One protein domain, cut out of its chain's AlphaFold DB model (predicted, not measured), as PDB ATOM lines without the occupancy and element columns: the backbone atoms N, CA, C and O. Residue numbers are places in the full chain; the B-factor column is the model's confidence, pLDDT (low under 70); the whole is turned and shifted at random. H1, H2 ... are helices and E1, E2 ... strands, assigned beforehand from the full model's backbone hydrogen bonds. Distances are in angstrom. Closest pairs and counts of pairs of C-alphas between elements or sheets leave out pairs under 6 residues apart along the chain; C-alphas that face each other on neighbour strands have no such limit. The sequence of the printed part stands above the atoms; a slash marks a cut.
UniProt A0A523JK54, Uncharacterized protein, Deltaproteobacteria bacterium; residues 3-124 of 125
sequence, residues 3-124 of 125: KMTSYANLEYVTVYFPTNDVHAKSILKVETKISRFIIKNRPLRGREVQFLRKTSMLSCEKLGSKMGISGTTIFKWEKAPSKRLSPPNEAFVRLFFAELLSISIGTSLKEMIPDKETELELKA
ATOM      1  N   LYS A   3     185.736 -56.746 149.588       86.88
ATOM      2  CA  LYS A   3     184.502 -56.090 149.125       86.88
ATOM      3  C   LYS A   3     184.453 -54.668 149.679       86.88
ATOM      4  O   LYS A   3     184.629 -54.474 150.877       86.88
ATOM      5  N   MET A   4     184.195 -53.691 148.821       84.62
ATOM      6  CA  MET A   4     183.892 -52.315 149.208       84.62
ATOM      7  C   MET A   4     182.483 -51.988 148.730       84.62
ATOM      8  O   MET A   4     182.247 -51.958 147.530       84.62
ATOM      9  N   THR A   5     181.554 -51.777 149.662       83.06
ATOM     10  CA  THR A   5     180.131 -51.483 149.396       83.06
ATOM     11  C   THR A   5     179.864 -50.019 149.048       83.06
ATOM     12  O   THR A   5     178.740 -49.654 148.742       83.06
ATOM     13  N   SER A   6     180.894 -49.177 149.099       86.69
ATOM     14  CA  SER A   6     180.856 -47.793 148.642       86.69
ATOM     15  C   SER A   6     182.223 -47.415 148.092       86.69
ATOM     16  O   SER A   6     183.246 -47.830 148.651       86.69
ATOM     17  N   TYR A   7     182.259 -46.587 147.053       88.31
ATOM     18  CA  TYR A   7     183.505 -46.089 146.477       88.31
ATOM     19  C   TYR A   7     183.459 -44.568 146.336       88.31
ATOM     20  O   TYR A   7     182.580 -44.047 145.661       88.31
ATOM     21  N   ALA A   8     184.392 -43.849 146.971       87.88
ATOM     22  CA  ALA A   8     184.482 -42.383 146.903       87.88
ATOM     23  C   ALA A   8     183.140 -41.656 147.177       87.88
ATOM     24  O   ALA A   8     182.754 -40.751 146.442       87.88
ATOM     25  N   ASN A   9     182.429 -42.063 148.238       87.56
ATOM     26  CA  ASN A   9     181.091 -41.574 148.625       87.56
ATOM     27  C   ASN A   9     179.955 -41.901 147.632       87.56
ATOM     28  O   ASN A   9     178.867 -41.330 147.712       87.56
ATOM     29  N   LEU A  10     180.183 -42.830 146.701       92.56
ATOM     30  CA  LEU A  10     179.148 -43.409 145.853       92.56
ATOM     31  C   LEU A  10     178.657 -44.712 146.495       92.56
ATOM     32  O   LEU A  10     179.253 -45.773 146.317       92.56
ATOM     33  N   GLU A  11     177.571 -44.618 147.262       91.12
ATOM     34  CA  GLU A  11     176.961 -45.734 148.018       91.12
ATOM     35  C   GLU A  11     176.389 -46.843 147.127       91.12
ATOM     36  O   GLU A  11     176.174 -47.964 147.560       91.12
ATOM     37  N   TYR A  12     176.160 -46.530 145.859       89.94
ATOM     38  CA  TYR A  12     175.583 -47.432 144.873       89.94
ATOM     39  C   TYR A  12     176.625 -48.201 144.050       89.94
ATOM     40  O   TYR A  12     176.280 -48.868 143.071       89.94
ATOM     41  N   VAL A  13     177.908 -48.017 144.371       92.19
ATOM     42  CA  VAL A  13     179.020 -48.681 143.698       92.19
ATOM     43  C   VAL A  13     179.617 -49.697 144.651       92.19
ATOM     44  O   VAL A  13     180.246 -49.331 145.645       92.19
ATOM     45  N   THR A  14     179.494 -50.970 144.292       90.44
ATOM     46  CA  THR A  14     180.198 -52.053 144.971       90.44
ATOM     47  C   THR A  14     181.399 -52.490 144.139       90.44
ATOM     48  O   THR A  14     181.267 -52.836 142.965       90.44
ATOM     49  N   VAL A  15     182.587 -52.495 144.745       90.00
ATOM     50  CA  VAL A  15     183.835 -52.925 144.100       90.00
ATOM     51  C   VAL A  15     184.401 -54.151 144.808       90.00
ATOM     52  O   VAL A  15     184.562 -54.169 146.029       90.00
ATOM     53  N   TYR A  16     184.744 -55.168 144.024       87.75
ATOM     54  CA  TYR A  16     185.381 -56.398 144.476       87.75
ATOM     55  C   TYR A  16     186.842 -56.409 144.026       87.75
ATOM     56  O   TYR A  16     187.126 -56.490 142.828       87.75
ATOM     57  N   PHE A  17     187.770 -56.356 144.981       84.50
ATOM     58  CA  PHE A  17     189.199 -56.516 144.725       84.50
ATOM     59  C   PHE A  17     189.616 -57.981 144.939       84.50
ATOM     60  O   PHE A  17     189.265 -58.572 145.969       84.50
ATOM     61  N   PRO A  18     190.349 -58.590 143.987       78.44
ATOM     62  CA  PRO A  18     190.757 -59.991 144.082       78.44
ATOM     63  C   PRO A  18     191.699 -60.212 145.275       78.44
ATOM     64  O   PRO A  18     191.529 -61.160 146.045       78.44
ATOM     65  N   THR A  19     192.616 -59.270 145.486       80.19
ATOM     66  CA  THR A  19     193.624 -59.248 146.549       80.19
ATOM     67  C   THR A  19     193.271 -58.228 147.633       80.19
ATOM     68  O   THR A  19     192.446 -57.335 147.424       80.19
ATOM     69  N   ASN A  20     193.878 -58.371 148.817       75.62
ATOM     70  CA  ASN A  20     193.791 -57.347 149.865       75.62
ATOM     71  C   ASN A  20     194.656 -56.125 149.525       75.62
ATOM     72  O   ASN A  20     194.275 -55.001 149.857       75.62
ATOM     73  N   ASP A  21     195.755 -56.353 148.804       76.38
ATOM     74  CA  ASP A  21     196.612 -55.302 148.271       76.38
ATOM     75  C   ASP A  21     195.972 -54.681 147.033       76.38
ATOM     76  O   ASP A  21     195.697 -55.356 146.036       76.38
ATOM     77  N   VAL A  22     195.702 -53.381 147.114       77.69
ATOM     78  CA  VAL A  22     195.091 -52.614 146.033       77.69
ATOM     79  C   VAL A  22     196.176 -51.805 145.336       77.69
ATOM     80  O   VAL A  22     196.704 -50.842 145.883       77.69
ATOM     81  N   HIS A  23     196.490 -52.179 144.099       81.75
ATOM     82  CA  HIS A  23     197.458 -51.451 143.281       81.75
ATOM     83  C   HIS A  23     196.829 -50.214 142.622       81.75
ATOM     84  O   HIS A  23     195.679 -50.248 142.173       81.75
ATOM     85  N   ALA A  24     197.620 -49.149 142.454       82.88
ATOM     86  CA  ALA A  24     197.193 -47.909 141.795       82.88
ATOM     87  C   ALA A  24     196.617 -48.139 140.383       82.88
ATOM     88  O   ALA A  24     195.609 -47.547 140.006       82.88
ATOM     89  N   LYS A  25     197.195 -49.074 139.615       84.44
ATOM     90  CA  LYS A  25     196.688 -49.446 138.283       84.44
ATOM     91  C   LYS A  25     195.263 -50.013 138.337       84.44
ATOM     92  O   LYS A  25     194.458 -49.733 137.451       84.44
ATOM     93  N   SER A  26     194.942 -50.791 139.369       85.69
ATOM     94  CA  SER A  26     193.600 -51.346 139.569       85.69
ATOM     95  C   SER A  26     192.599 -50.259 139.956       85.69
ATOM     96  O   SER A  26     191.471 -50.283 139.473       85.69
ATOM     97  N   ILE A  27     193.027 -49.273 140.752       88.38
ATOM     98  CA  ILE A  27     192.220 -48.096 141.105       88.38
ATOM     99  C   ILE A  27     191.836 -47.312 139.849       88.38
ATOM    100  O   ILE A  27     190.650 -47.135 139.596       88.38
ATOM    101  N   LEU A  28     192.807 -46.951 139.005       89.38
ATOM    102  CA  LEU A  28     192.545 -46.186 137.779       89.38
ATOM    103  C   LEU A  28     191.564 -46.901 136.839       89.38
ATOM    104  O   LEU A  28     190.669 -46.278 136.264       89.38
ATOM    105  N   LYS A  29     191.689 -48.228 136.698       90.94
ATOM    106  CA  LYS A  29     190.729 -49.033 135.924       90.94
ATOM    107  C   LYS A  29     189.321 -48.973 136.522       90.94
ATOM    108  O   LYS A  29     188.351 -48.860 135.772       90.94
ATOM    109  N   VAL A  30     189.202 -49.096 137.845       93.19
ATOM    110  CA  VAL A  30     187.918 -49.026 138.557       93.19
ATOM    111  C   VAL A  30     187.296 -47.647 138.371       93.19
ATOM    112  O   VAL A  30     186.162 -47.563 137.909       93.19
ATOM    113  N   GLU A  31     188.046 -46.577 138.620       94.75
ATOM    114  CA  GLU A  31     187.582 -45.198 138.452       94.75
ATOM    115  C   GLU A  31     187.129 -44.922 137.019       94.75
ATOM    116  O   GLU A  31     186.040 -44.396 136.814       94.75
ATOM    117  N   THR A  32     187.884 -45.385 136.019       94.12
ATOM    118  CA  THR A  32     187.499 -45.259 134.604       94.12
ATOM    119  C   THR A  32     186.164 -45.953 134.310       94.12
ATOM    120  O   THR A  32     185.312 -45.408 133.602       94.12
ATOM    121  N   LYS A  33     185.947 -47.159 134.857       95.25
ATOM    122  CA  LYS A  33     184.679 -47.894 134.699       95.25
ATOM    123  C   LYS A  33     183.523 -47.172 135.397       95.25
ATOM    124  O   LYS A  33     182.446 -47.076 134.812       95.25
ATOM    125  N   ILE A  34     183.749 -46.637 136.598       96.31
ATOM    126  CA  ILE A  34     182.743 -45.869 137.346       96.31
ATOM    127  C   ILE A  34     182.388 -44.579 136.597       96.31
ATOM    128  O   ILE A  34     181.206 -44.315 136.389       96.31
ATOM    129  N   SER A  35     183.374 -43.812 136.123       96.62
ATOM    130  CA  SER A  35     183.143 -42.585 135.348       96.62
ATOM    131  C   SER A  35     182.317 -42.872 134.096       96.62
ATOM    132  O   SER A  35     181.312 -42.205 133.851       96.62
ATOM    133  N   ARG A  36     182.658 -43.935 133.351       96.00
ATOM    134  CA  ARG A  36     181.872 -44.372 132.187       96.00
ATOM    135  C   ARG A  36     180.440 -44.737 132.552       96.00
ATOM    136  O   ARG A  36     179.519 -44.380 131.823       96.00
ATOM    137  N   PHE A  37     180.246 -45.441 133.661       95.44
ATOM    138  CA  PHE A  37     178.916 -45.800 134.126       95.44
ATOM    139  C   PHE A  37     178.077 -44.568 134.489       95.44
ATOM    140  O   PHE A  37     176.936 -44.465 134.040       95.44
ATOM    141  N   ILE A  38     178.649 -43.624 135.244       96.12
ATOM    142  CA  ILE A  38     177.991 -42.371 135.636       96.12
ATOM    143  C   ILE A  38     177.550 -41.589 134.392       96.12
ATOM    144  O   ILE A  38     176.382 -41.215 134.270       96.12
ATOM    145  N   ILE A  39     178.470 -41.405 133.442       95.44
ATOM    146  CA  ILE A  39     178.247 -40.637 132.209       95.44
ATOM    147  C   ILE A  39     177.195 -41.282 131.305       95.44
ATOM    148  O   ILE A  39     176.525 -40.564 130.574       95.44
ATOM    149  N   LYS A  40     176.987 -42.599 131.359       93.00
ATOM    150  CA  LYS A  40     175.995 -43.263 130.499       93.00
ATOM    151  C   LYS A  40     174.632 -43.482 131.147       93.00
ATOM    152  O   LYS A  40     173.633 -43.452 130.447       93.00
ATOM    153  N   ASN A  41     174.583 -43.735 132.455       91.69
ATOM    154  CA  ASN A  41     173.408 -44.391 133.043       91.69
ATOM    155  C   ASN A  41     172.817 -43.679 134.260       91.69
ATOM    156  O   ASN A  41     171.799 -44.133 134.779       91.69
ATOM    157  N   ARG A  42     173.451 -42.617 134.774       92.62
ATOM    158  CA  ARG A  42     173.063 -42.026 136.063       92.62
ATOM    159  C   ARG A  42     172.604 -40.584 135.958       92.62
ATOM    160  O   ARG A  42     173.352 -39.806 135.371       92.62
ATOM    161  N   PRO A  43     171.509 -40.196 136.637       94.88
ATOM    162  CA  PRO A  43     171.264 -38.800 136.981       94.88
ATOM    163  C   PRO A  43     172.484 -38.200 137.690       94.88
ATOM    164  O   PRO A  43     173.025 -38.824 138.610       94.88
ATOM    165  N   LEU A  44     172.915 -37.000 137.296       96.56
ATOM    166  CA  LEU A  44     174.075 -36.352 137.917       96.56
ATOM    167  C   LEU A  44     173.649 -35.504 139.113       96.56
ATOM    168  O   LEU A  44     172.805 -34.613 138.998       96.56
ATOM    169  N   ARG A  45     174.273 -35.752 140.263       96.94
ATOM    170  CA  ARG A  45     174.176 -34.926 141.468       96.94
ATOM    171  C   ARG A  45     175.556 -34.394 141.828       96.94
ATOM    172  O   ARG A  45     176.555 -34.703 141.173       96.94
ATOM    173  N   GLY A  46     175.626 -33.608 142.897       97.50
ATOM    174  CA  GLY A  46     176.885 -33.040 143.377       97.50
ATOM    175  C   GLY A  46     177.996 -34.074 143.588       97.50
ATOM    176  O   GLY A  46     179.148 -33.810 143.245       97.50
ATOM    177  N   ARG A  47     177.663 -35.268 144.096       97.44
ATOM    178  CA  ARG A  47     178.655 -36.330 144.340       97.44
ATOM    179  C   ARG A  47     179.217 -36.923 143.047       97.44
ATOM    180  O   ARG A  47     180.421 -37.150 142.969       97.44
ATOM    181  N   GLU A  48     178.389 -37.119 142.020       97.94
ATOM    182  CA  GLU A  48     178.848 -37.610 140.719       97.94
ATOM    183  C   GLU A  48     179.720 -36.563 140.015       97.94
ATOM    184  O   GLU A  48     180.774 -36.908 139.483       97.94
ATOM    185  N   VAL A  49     179.349 -35.278 140.086       98.12
ATOM    186  CA  VAL A  49     180.179 -34.173 139.571       98.12
ATOM    187  C   VAL A  49     181.540 -34.148 140.268       98.12
ATOM    188  O   VAL A  49     182.575 -34.099 139.601       98.12
ATOM    189  N   GLN A  50     181.554 -34.251 141.599       98.38
ATOM    190  CA  GLN A  50     182.795 -34.285 142.368       98.38
ATOM    191  C   GLN A  50     183.675 -35.477 141.985       98.38
ATOM    192  O   GLN A  50     184.890 -35.323 141.841       98.38
ATOM    193  N   PHE A  51     183.075 -36.658 141.830       98.19
ATOM    194  CA  PHE A  51     183.786 -37.865 141.433       98.19
ATOM    195  C   PHE A  51     184.451 -37.695 140.062       98.19
ATOM    196  O   PHE A  51     185.660 -37.894 139.929       98.19
ATOM    197  N   LEU A  52     183.690 -37.252 139.056       98.06
ATOM    198  CA  LEU A  52     184.195 -37.027 137.698       98.06
ATOM    199  C   LEU A  52     185.315 -35.976 137.673       98.06
ATOM    200  O   LEU A  52     186.346 -36.169 137.026       98.06
ATOM    201  N   ARG A  53     185.160 -34.889 138.437       98.19
ATOM    202  CA  ARG A  53     186.178 -33.841 138.550       98.19
ATOM    203  C   ARG A  53     187.474 -34.361 139.175       98.19
ATOM    204  O   ARG A  53     188.553 -34.102 138.640       98.19
ATOM    205  N   LYS A  54     187.377 -35.059 140.313       97.25
ATOM    206  CA  LYS A  54     188.543 -35.578 141.047       97.25
ATOM    207  C   LYS A  54     189.292 -36.635 140.241       97.25
ATOM    208  O   LYS A  54     190.510 -36.542 140.140       97.25
ATOM    209  N   THR A  55     188.575 -37.569 139.617       95.94
ATOM    210  CA  THR A  55     189.180 -38.607 138.759       95.94
ATOM    211  C   THR A  55     189.843 -38.023 137.512       95.94
ATOM    212  O   THR A  55     190.818 -38.572 137.012       95.94
ATOM    213  N   SER A  56     189.384 -36.855 137.059       96.06
ATOM    214  CA  SER A  56     190.001 -36.093 135.966       96.06
ATOM    215  C   SER A  56     191.104 -35.126 136.433       96.06
ATOM    216  O   SER A  56     191.607 -34.338 135.634       96.06
ATOM    217  N   MET A  57     191.480 -35.149 137.720       96.38
ATOM    218  CA  MET A  57     192.512 -34.290 138.325       96.38
ATOM    219  C   MET A  57     192.290 -32.782 138.093       96.38
ATOM    220  O   MET A  57     193.230 -32.009 137.886       96.38
ATOM    221  N   LEU A  58     191.030 -32.339 138.118       97.56
ATOM    222  CA  LEU A  58     190.665 -30.931 137.949       97.56
ATOM    223  C   LEU A  58     190.315 -30.284 139.297       97.56
ATOM    224  O   LEU A  58     189.667 -30.885 140.156       97.56
ATOM    225  N   SER A  59     190.697 -29.022 139.489       98.31
ATOM    226  CA  SER A  59     190.115 -28.176 140.539       98.31
ATOM    227  C   SER A  59     188.738 -27.661 140.104       98.31
ATOM    228  O   SER A  59     188.398 -27.732 138.920       98.31
ATOM    229  N   CYS A  60     187.932 -27.138 141.036       98.31
ATOM    230  CA  CYS A  60     186.648 -26.517 140.681       98.31
ATOM    231  C   CYS A  60     186.844 -25.357 139.696       98.31
ATOM    232  O   CYS A  60     186.122 -25.279 138.710       98.31
ATOM    233  N   GLU A  61     187.867 -24.523 139.911       98.38
ATOM    234  CA  GLU A  61     188.213 -23.417 139.008       98.38
ATOM    235  C   GLU A  61     188.626 -23.905 137.617       98.38
ATOM    236  O   GLU A  61     188.139 -23.399 136.609       98.38
ATOM    237  N   LYS A  62     189.464 -24.947 137.537       98.38
ATOM    238  CA  LYS A  62     189.909 -25.490 136.248       98.38
ATOM    239  C   LYS A  62     188.764 -26.156 135.484       98.38
ATOM    240  O   LYS A  62     188.703 -26.029 134.265       98.38
ATOM    241  N   LEU A  63     187.868 -26.859 136.183       98.31
ATOM    242  CA  LEU A  63     186.671 -27.437 135.570       98.31
ATOM    243  C   LEU A  63     185.719 -26.339 135.090       98.31
ATOM    244  O   LEU A  63     185.307 -26.368 133.936       98.31
ATOM    245  N   GLY A  64     185.425 -25.354 135.943       98.12
ATOM    246  CA  GLY A  64     184.573 -24.222 135.588       98.12
ATOM    247  C   GLY A  64     185.093 -23.494 134.351       98.12
ATOM    248  O   GLY A  64     184.367 -23.367 133.371       98.12
ATOM    249  N   SER A  65     186.378 -23.123 134.348       98.12
ATOM    250  CA  SER A  65     187.030 -22.469 133.208       98.12
ATOM    251  C   SER A  65     186.895 -23.277 131.911       98.12
ATOM    252  O   SER A  65     186.509 -22.718 130.888       98.12
ATOM    253  N   LYS A  66     187.128 -24.597 131.950       97.56
ATOM    254  CA  LYS A  66     186.963 -25.478 130.778       97.56
ATOM    255  C   LYS A  66     185.514 -25.591 130.299       97.56
ATOM    256  O   LYS A  66     185.291 -25.803 129.116       97.56
ATOM    257  N   MET A  67     184.556 -25.455 131.209       97.25
ATOM    258  CA  MET A  67     183.123 -25.475 130.924       97.25
ATOM    259  C   MET A  67     182.541 -24.074 130.649       97.25
ATOM    260  O   MET A  67     181.335 -23.943 130.484       97.25
ATOM    261  N   GLY A  68     183.346 -23.007 130.644       97.25
ATOM    262  CA  GLY A  68     182.842 -21.641 130.459       97.25
ATOM    263  C   GLY A  68     181.911 -21.145 131.578       97.25
ATOM    264  O   GLY A  68     181.079 -20.272 131.344       97.25
ATOM    265  N   ILE A  69     182.028 -21.692 132.794       97.19
ATOM    266  CA  ILE A  69     181.248 -21.294 133.977       97.19
ATOM    267  C   ILE A  69     182.166 -21.027 135.177       97.19
ATOM    268  O   ILE A  69     183.333 -21.404 135.189       97.19
ATOM    269  N   SER A  70     181.662 -20.382 136.230       98.06
ATOM    270  CA  SER A  70     182.493 -20.121 137.415       98.06
ATOM    271  C   SER A  70     182.847 -21.412 138.171       98.06
ATOM    272  O   SER A  70     181.999 -22.299 138.328       98.06
ATOM    273  N   GLY A  71     184.057 -21.501 138.739       98.00
ATOM    274  CA  GLY A  71     184.412 -22.589 139.660       98.00
ATOM    275  C   GLY A  71     183.529 -22.619 140.913       98.00
ATOM    276  O   GLY A  71     183.233 -23.687 141.452       98.00
ATOM    277  N   THR A  72     182.987 -21.464 141.311       98.25
ATOM    278  CA  THR A  72     181.972 -21.354 142.370       98.25
ATOM    279  C   THR A  72     180.681 -22.103 142.019       98.25
ATOM    280  O   THR A  72     180.067 -22.704 142.901       98.25
ATOM    281  N   THR A  73     180.265 -22.118 140.747       98.12
ATOM    282  CA  THR A  73     179.103 -22.896 140.287       98.12
ATOM    283  C   THR A  73     179.337 -24.390 140.502       98.12
ATOM    284  O   THR A  73     178.494 -25.054 141.107       98.12
ATOM    285  N   ILE A  74     180.511 -24.896 140.103       98.38
ATOM    286  CA  ILE A  74     180.919 -26.288 140.343       98.38
ATOM    287  C   ILE A  74     180.902 -26.600 141.841       98.38
ATOM    288  O   ILE A  74     180.290 -27.572 142.276       98.38
ATOM    289  N   PHE A  75     181.524 -25.742 142.652       98.19
ATOM    290  CA  PHE A  75     181.578 -25.922 144.101       98.19
ATOM    291  C   PHE A  75     180.184 -25.981 144.741       98.19
ATOM    292  O   PHE A  75     179.939 -26.821 145.607       98.19
ATOM    293  N   LYS A  76     179.248 -25.129 144.302       98.25
ATOM    294  CA  LYS A  76     177.854 -25.147 144.772       98.25
ATOM    295  C   LYS A  76     177.146 -26.454 144.421       98.25
ATOM    296  O   LYS A  76     176.398 -26.957 145.257       98.25
ATOM    297  N   TRP A  77     177.377 -27.009 143.228       98.19
ATOM    298  CA  TRP A  77     176.849 -28.328 142.872       98.19
ATOM    299  C   TRP A  77     177.402 -29.406 143.806       98.19
ATOM    300  O   TRP A  77     176.625 -30.151 144.394       98.19
ATOM    301  N   GLU A  78     178.718 -29.440 144.024       97.81
ATOM    302  CA  GLU A  78     179.361 -30.451 144.877       97.81
ATOM    303  C   GLU A  78     178.976 -30.355 146.355       97.81
ATOM    304  O   GLU A  78     178.870 -31.381 147.026       97.81
ATOM    305  N   LYS A  79     178.723 -29.144 146.868       97.44
ATOM    306  CA  LYS A  79     178.231 -28.942 148.240       97.44
ATOM    307  C   LYS A  79     176.826 -29.494 148.475       97.44
ATOM    308  O   LYS A  79     176.441 -29.660 149.629       97.44
ATOM    309  N   ALA A  80     176.072 -29.785 147.417       96.88
ATOM    310  CA  ALA A  80     174.755 -30.406 147.488       96.88
ATOM    311  C   ALA A  80     174.812 -31.841 146.916       96.88
ATOM    312  O   ALA A  80     174.245 -32.103 145.852       96.88
ATOM    313  N   PRO A  81     175.480 -32.795 147.599       95.50
ATOM    314  CA  PRO A  81     175.830 -34.102 147.034       95.50
ATOM    315  C   PRO A  81     174.623 -34.932 146.582       95.50
ATOM    316  O   PRO A  81     174.737 -35.689 145.621       95.50
ATOM    317  N   SER A  82     173.467 -34.761 147.231       95.25
ATOM    318  CA  SER A  82     172.223 -35.479 146.914       95.25
ATOM    319  C   SER A  82     171.320 -34.740 145.918       95.25
ATOM    320  O   SER A  82     170.368 -35.325 145.399       95.25
ATOM    321  N   LYS A  83     171.596 -33.458 145.635       96.69
ATOM    322  CA  LYS A  83     170.764 -32.632 144.756       96.69
ATOM    323  C   LYS A  83     171.109 -32.911 143.297       96.69
ATOM    324  O   LYS A  83     172.243 -32.688 142.876       96.69
ATOM    325  N   ARG A  84     170.117 -33.370 142.529       96.50
ATOM    326  CA  ARG A  84     170.231 -33.537 141.074       96.50
ATOM    327  C   ARG A  84     170.469 -32.179 140.414       96.50
ATOM    328  O   ARG A  84     169.878 -31.173 140.818       96.50
ATOM    329  N   LEU A  85     171.340 -32.159 139.414       97.19
ATOM    330  CA  LEU A  85     171.508 -31.002 138.545       97.19
ATOM    331  C   LEU A  85     170.207 -30.745 137.770       97.19
ATOM    332  O   LEU A  85     169.404 -31.650 137.544       97.19
ATOM    333  N   SER A  86     169.982 -29.496 137.359       95.94
ATOM    334  CA  SER A  86     168.906 -29.221 136.405       95.94
ATOM    335  C   SER A  86     169.213 -29.905 135.066       95.94
ATOM    336  O   SER A  86     170.392 -30.027 134.721       95.94
ATOM    337  N   PRO A  87     168.199 -30.301 134.274       94.56
ATOM    338  CA  PRO A  87     168.423 -31.035 133.027       94.56
ATOM    339  C   PRO A  87     169.431 -30.387 132.055       94.56
ATOM    340  O   PRO A  87     170.288 -31.111 131.550       94.56
ATOM    341  N   PRO A  88     169.444 -29.050 131.841       94.62
ATOM    342  CA  PRO A  88     170.455 -28.420 130.984       94.62
ATOM    343  C   PRO A  88     171.882 -28.548 131.533       94.62
ATOM    344  O   PRO A  88     172.811 -28.845 130.788       94.62
ATOM    345  N   ASN A  89     172.058 -28.371 132.847       96.31
ATOM    346  CA  ASN A  89     173.366 -28.506 133.491       96.31
ATOM    347  C   ASN A  89     173.836 -29.963 133.493       96.31
ATOM    348  O   ASN A  89     175.016 -30.228 133.295       96.31
ATOM    349  N   GLU A  90     172.916 -30.905 133.702       95.88
ATOM    350  CA  GLU A  90     173.206 -32.333 133.634       95.88
ATOM    351  C   GLU A  90     173.686 -32.732 132.233       95.88
ATOM    352  O   GLU A  90     174.751 -33.336 132.111       95.88
ATOM    353  N   ALA A  91     172.956 -32.335 131.187       94.69
ATOM    354  CA  ALA A  91     173.351 -32.587 129.804       94.69
ATOM    355  C   ALA A  91     174.720 -31.965 129.489       94.69
ATOM    356  O   ALA A  91     175.571 -32.621 128.889       94.69
ATOM    357  N   PHE A  92     174.963 -30.733 129.950       95.12
ATOM    358  CA  PHE A  92     176.225 -30.038 129.717       95.12
ATOM    359  C   PHE A  92     177.419 -30.716 130.405       95.12
ATOM    360  O   PHE A  92     178.431 -30.983 129.758       95.12
ATOM    361  N   VAL A  93     177.292 -31.071 131.688       96.62
ATOM    362  CA  VAL A  93     178.324 -31.827 132.420       96.62
ATOM    363  C   VAL A  93     178.574 -33.179 131.752       96.62
ATOM    364  O   VAL A  93     179.727 -33.581 131.585       96.62
ATOM    365  N   ARG A  94     177.510 -33.889 131.360       95.88
ATOM    366  CA  ARG A  94     177.620 -35.210 130.736       95.88
ATOM    367  C   ARG A  94     178.361 -35.143 129.408       95.88
ATOM    368  O   ARG A  94     179.274 -35.936 129.211       95.88
ATOM    369  N   LEU A  95     178.005 -34.196 128.539       95.12
ATOM    370  CA  LEU A  95     178.693 -33.961 127.269       95.12
ATOM    371  C   LEU A  95     180.170 -33.634 127.483       95.12
ATOM    372  O   LEU A  95     181.029 -34.273 126.884       95.12
ATOM    373  N   PHE A  96     180.463 -32.702 128.392       96.88
ATOM    374  CA  PHE A  96     181.832 -32.290 128.681       96.88
ATOM    375  C   PHE A  96     182.709 -33.467 129.128       96.88
ATOM    376  O   PHE A  96     183.800 -33.673 128.601       96.88
ATOM    377  N   PHE A  97     182.245 -34.273 130.089       97.50
ATOM    378  CA  PHE A  97     183.026 -35.422 130.557       97.50
ATOM    379  C   PHE A  97     183.031 -36.591 129.570       97.50
ATOM    380  O   PHE A  97     183.999 -37.351 129.546       97.50
ATOM    381  N   ALA A  98     181.984 -36.745 128.756       95.88
ATOM    382  CA  ALA A  98     181.975 -37.706 127.662       95.88
ATOM    383  C   ALA A  98     183.081 -37.384 126.650       95.88
ATOM    384  O   ALA A  98     183.857 -38.270 126.302       95.88
ATOM    385  N   GLU A  99     183.216 -36.117 126.258       95.94
ATOM    386  CA  GLU A  99     184.292 -35.648 125.388       95.94
ATOM    387  C   GLU A  99     185.666 -35.798 126.057       95.94
ATOM    388  O   GLU A  99     186.554 -36.443 125.502       95.94
ATOM    389  N   LEU A 100     185.823 -35.291 127.286       95.88
ATOM    390  CA  LEU A 100     187.096 -35.307 128.017       95.88
ATOM    391  C   LEU A 100     187.671 -36.721 128.201       95.88
ATOM    392  O   LEU A 100     188.888 -36.892 128.229       95.88
ATOM    393  N   LEU A 101     186.805 -37.723 128.364       94.75
ATOM    394  CA  LEU A 101     187.186 -39.116 128.610       94.75
ATOM    395  C   LEU A 101     187.024 -40.015 127.372       94.75
ATOM    396  O   LEU A 101     187.126 -41.240 127.495       94.75
ATOM    397  N   SER A 102     186.747 -39.435 126.199       95.19
ATOM    398  CA  SER A 102     186.508 -40.156 124.941       95.19
ATOM    399  C   SER A 102     185.447 -41.262 125.069       95.19
ATOM    400  O   SER A 102     185.607 -42.385 124.582       95.19
ATOM    401  N   ILE A 103     184.351 -40.969 125.771       93.69
ATOM    402  CA  ILE A 103     183.209 -41.865 125.959       93.69
ATOM    403  C   ILE A 103     182.114 -41.478 124.971       93.69
ATOM    404  O   ILE A 103     181.519 -40.413 125.072       93.69
ATOM    405  N   SER A 104     181.771 -42.392 124.067       90.75
ATOM    406  CA  SER A 104     180.587 -42.232 123.221       90.75
ATOM    407  C   SER A 104     179.307 -42.315 124.063       90.75
ATOM    408  O   SER A 104     179.087 -43.311 124.769       90.75
ATOM    409  N   ILE A 105     178.477 -41.276 123.969       88.56
ATOM    410  CA  ILE A 105     177.091 -41.229 124.446       88.56
ATOM    411  C   ILE A 105     176.172 -41.081 123.229       88.56
ATOM    412  O   ILE A 105     176.582 -40.487 122.231       88.56
ATOM    413  N   GLY A 106     174.960 -41.636 123.273       83.81
ATOM    414  CA  GLY A 106     173.997 -41.402 122.204       83.81
ATOM    415  C   GLY A 106     173.418 -39.993 122.257       83.81
ATOM    416  O   GLY A 106     173.593 -39.236 123.214       83.81
ATOM    417  N   THR A 107     172.723 -39.640 121.183       79.94
ATOM    418  CA  THR A 107     172.154 -38.305 120.960       79.94
ATOM    419  C   THR A 107     170.730 -38.165 121.500       79.94
ATOM    420  O   THR A 107     170.126 -37.101 121.385       79.94
ATOM    421  N   SER A 108     170.165 -39.229 122.079       86.50
ATOM    422  CA  SER A 108     168.799 -39.208 122.595       86.50
ATOM    423  C   SER A 108     168.725 -38.477 123.939       86.50
ATOM    424  O   SER A 108     169.566 -38.664 124.820       86.50
ATOM    425  N   LEU A 109     167.673 -37.677 124.150       80.88
ATOM    426  CA  LEU A 109     167.478 -36.955 125.416       80.88
ATOM    427  C   LEU A 109     167.444 -37.889 126.636       80.88
ATOM    428  O   LEU A 109     167.931 -37.517 127.697       80.88
ATOM    429  N   LYS A 110     166.926 -39.114 126.478       84.38
ATOM    430  CA  LYS A 110     166.886 -40.129 127.543       84.38
ATOM    431  C   LYS A 110     168.277 -40.613 127.959       84.38
ATOM    432  O   LYS A 110     168.469 -40.981 129.111       84.38
ATOM    433  N   GLU A 111     169.235 -40.625 127.038       80.56
ATOM    434  CA  GLU A 111     170.629 -40.962 127.340       80.56
ATOM    435  C   GLU A 111     171.386 -39.771 127.926       80.56
ATOM    436  O   GLU A 111     172.234 -39.933 128.804       80.56
ATOM    437  N   MET A 112     171.057 -38.557 127.475       84.44
ATOM    438  CA  MET A 112     171.662 -37.332 128.000       84.44
ATOM    439  C   MET A 112     171.165 -36.990 129.406       84.44
ATOM    440  O   MET A 112     171.895 -36.387 130.195       84.44
ATOM    441  N   ILE A 113     169.927 -37.370 129.724       88.06
ATOM    442  CA  ILE A 113     169.259 -37.108 130.999       88.06
ATOM    443  C   ILE A 113     168.566 -38.411 131.443       88.06
ATOM    444  O   ILE A 113     167.357 -38.566 131.277       88.06
ATOM    445  N   PRO A 114     169.319 -39.391 131.977       86.94
ATOM    446  CA  PRO A 114     168.751 -40.629 132.489       86.94
ATOM    447  C   PRO A 114     167.919 -40.346 133.737       86.94
ATOM    448  O   PRO A 114     168.361 -39.621 134.625       86.94
ATOM    449  N   ASP A 115     166.751 -40.971 133.851       85.12
ATOM    450  CA  ASP A 115     165.872 -40.796 135.018       85.12
ATOM    451  C   ASP A 115     165.972 -41.927 136.043       85.12
ATOM    452  O   ASP A 115     165.469 -41.807 137.158       85.12
ATOM    453  N   LYS A 116     166.632 -43.033 135.687       83.44
ATOM    454  CA  LYS A 116     166.705 -44.226 136.536       83.44
ATOM    455  C   LYS A 116     167.971 -44.248 137.379       83.44
ATOM    456  O   LYS A 116     169.083 -44.065 136.885       83.44
ATOM    457  N   GLU A 117     167.808 -44.570 138.653       83.00
ATOM    458  CA  GLU A 117     168.922 -44.910 139.531       83.00
ATOM    459  C   GLU A 117     169.297 -46.374 139.313       83.00
ATOM    460  O   GLU A 117     168.486 -47.269 139.516       83.00
ATOM    461  N   THR A 118     170.520 -46.618 138.842       85.19
ATOM    462  CA  THR A 118     171.000 -47.970 138.507       85.19
ATOM    463  C   THR A 118     172.177 -48.326 139.402       85.19
ATOM    464  O   THR A 118     173.093 -47.521 139.514       85.19
ATOM    465  N   GLU A 119     172.216 -49.479 140.053       87.50
ATOM    466  CA  GLU A 119     173.391 -49.884 140.842       87.50
ATOM    467  C   GLU A 119     174.551 -50.351 139.954       87.50
ATOM    468  O   GLU A 119     174.358 -50.704 138.790       87.50
ATOM    469  N   LEU A 120     175.774 -50.319 140.491       89.31
ATOM    470  CA  LEU A 120     176.959 -50.783 139.780       89.31
ATOM    471  C   LEU A 120     177.784 -51.731 140.647       89.31
ATOM    472  O   LEU A 120     178.338 -51.332 141.670       89.31
ATOM    473  N   GLU A 121     177.961 -52.955 140.161       87.00
ATOM    474  CA  GLU A 121     178.917 -53.910 140.711       87.00
ATOM    475  C   GLU A 121     180.120 -54.068 139.776       87.00
ATOM    476  O   GLU A 121     179.975 -54.339 138.582       87.00
ATOM    477  N   LEU A 122     181.334 -53.910 140.309       86.75
ATOM    478  CA  LEU A 122     182.577 -54.013 139.546       86.75
ATOM    479  C   LEU A 122     183.553 -55.001 140.173       86.75
ATOM    480  O   LEU A 122     183.866 -54.926 141.357       86.75
ATOM    481  N   LYS A 123     184.141 -55.857 139.336       82.69
ATOM    482  CA  LYS A 123     185.343 -56.628 139.678       82.69
ATOM    483  C   LYS A 123     186.586 -55.865 139.213       82.69
ATOM    484  O   LYS A 123     186.684 -55.468 138.045       82.69
ATOM    485  N   ALA A 124     187.517 -55.636 140.135       74.50
ATOM    486  CA  ALA A 124     188.788 -54.968 139.884       74.50
ATOM    487  C   ALA A 124     189.826 -55.977 139.356       74.50
ATOM    488  O   ALA A 124     190.717 -56.398 140.087       74.50
TER     489      ALA A 124
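Overview. This is residues 3 to 124 of the 125 residues of an uncharacterized protein of Deltaproteobacteria bacterium (UniProt A0A523JK54). A long helix, H1, has a small two-stranded sheet, E1 and E2, along one side and shorter helices on another: H2 folds back on it, H4 packs on H2, and H3 packs on H4. H5 and H6 pack together near the last residues of H1. The printed part has 122 residues with two named strands and six named helices, in the order E1, H1 to H6, E2; the sheet is parallel and the class mostly helix. It is compact, with a radius of gyration of the C-alphas of 14.2 A and spans of 42 by 29 by 27 A.

Arrangement. Start at residues 3 to 4, which pair antiparallel with residues 15 to 16 of E1, residues 13 to 17. Its parallel neighbour is E2, residues 120 to 123, at 8 degrees; look for N 14 and O 120, 2.9 A apart and within hydrogen-bond range. H1, residues 24 to 41, is the hub, touching three helices; its closest C-alphas to E2 are Val 30 and Leu 122, 7.4 A. H2, residues 46 to 55, forms a helical hairpin with H1: they touch through residues 31 to 38 of H1 alone, closest at C-alphas Ser 35 and Leu 52, 6.1 A, opposite ways at a steep tilt of 40 degrees. H4, residues 71 to 78, touches H2, closest at C-alphas 46 and 78, 3.9 A, and H3, residues 60 to 66, closest at C-alphas 61 and 71, 3.9 A. H5, residues 87 to 100, only just touches H1, through its residue 39 alone, with 3 pairs of C-alphas within 8 A, closest Ile 39 and Arg 94, 5.7 A. H6, residues 109 to 112, touches H5, closest at C-alphas 91 and 112, 5.3 A. E1, the six helices and E2 form a strand-helix-strand unit, parallel neighbour strands with helices between. In H1 to H5 every O i to N i+4 pair is within hydrogen-bond range; H6 is too short for one.

Along the chain. Find C-alpha 13 at (179.020, -48.681, 143.698), where E1 begins. H1 runs 25.6 A from C-alpha 24 at (197.193, -47.909, 141.795), H2 14.3 A and H5 19.8 A; E2 ends at C-alpha 123, (185.343, -56.628, 139.678).

Size, cuts and confidence. The C-alphas farthest apart, Thr 19 and Gly 68, are 42.3 A apart. The printed part has no cut, no link is long, and no printed residue is under 70 in pLDDT.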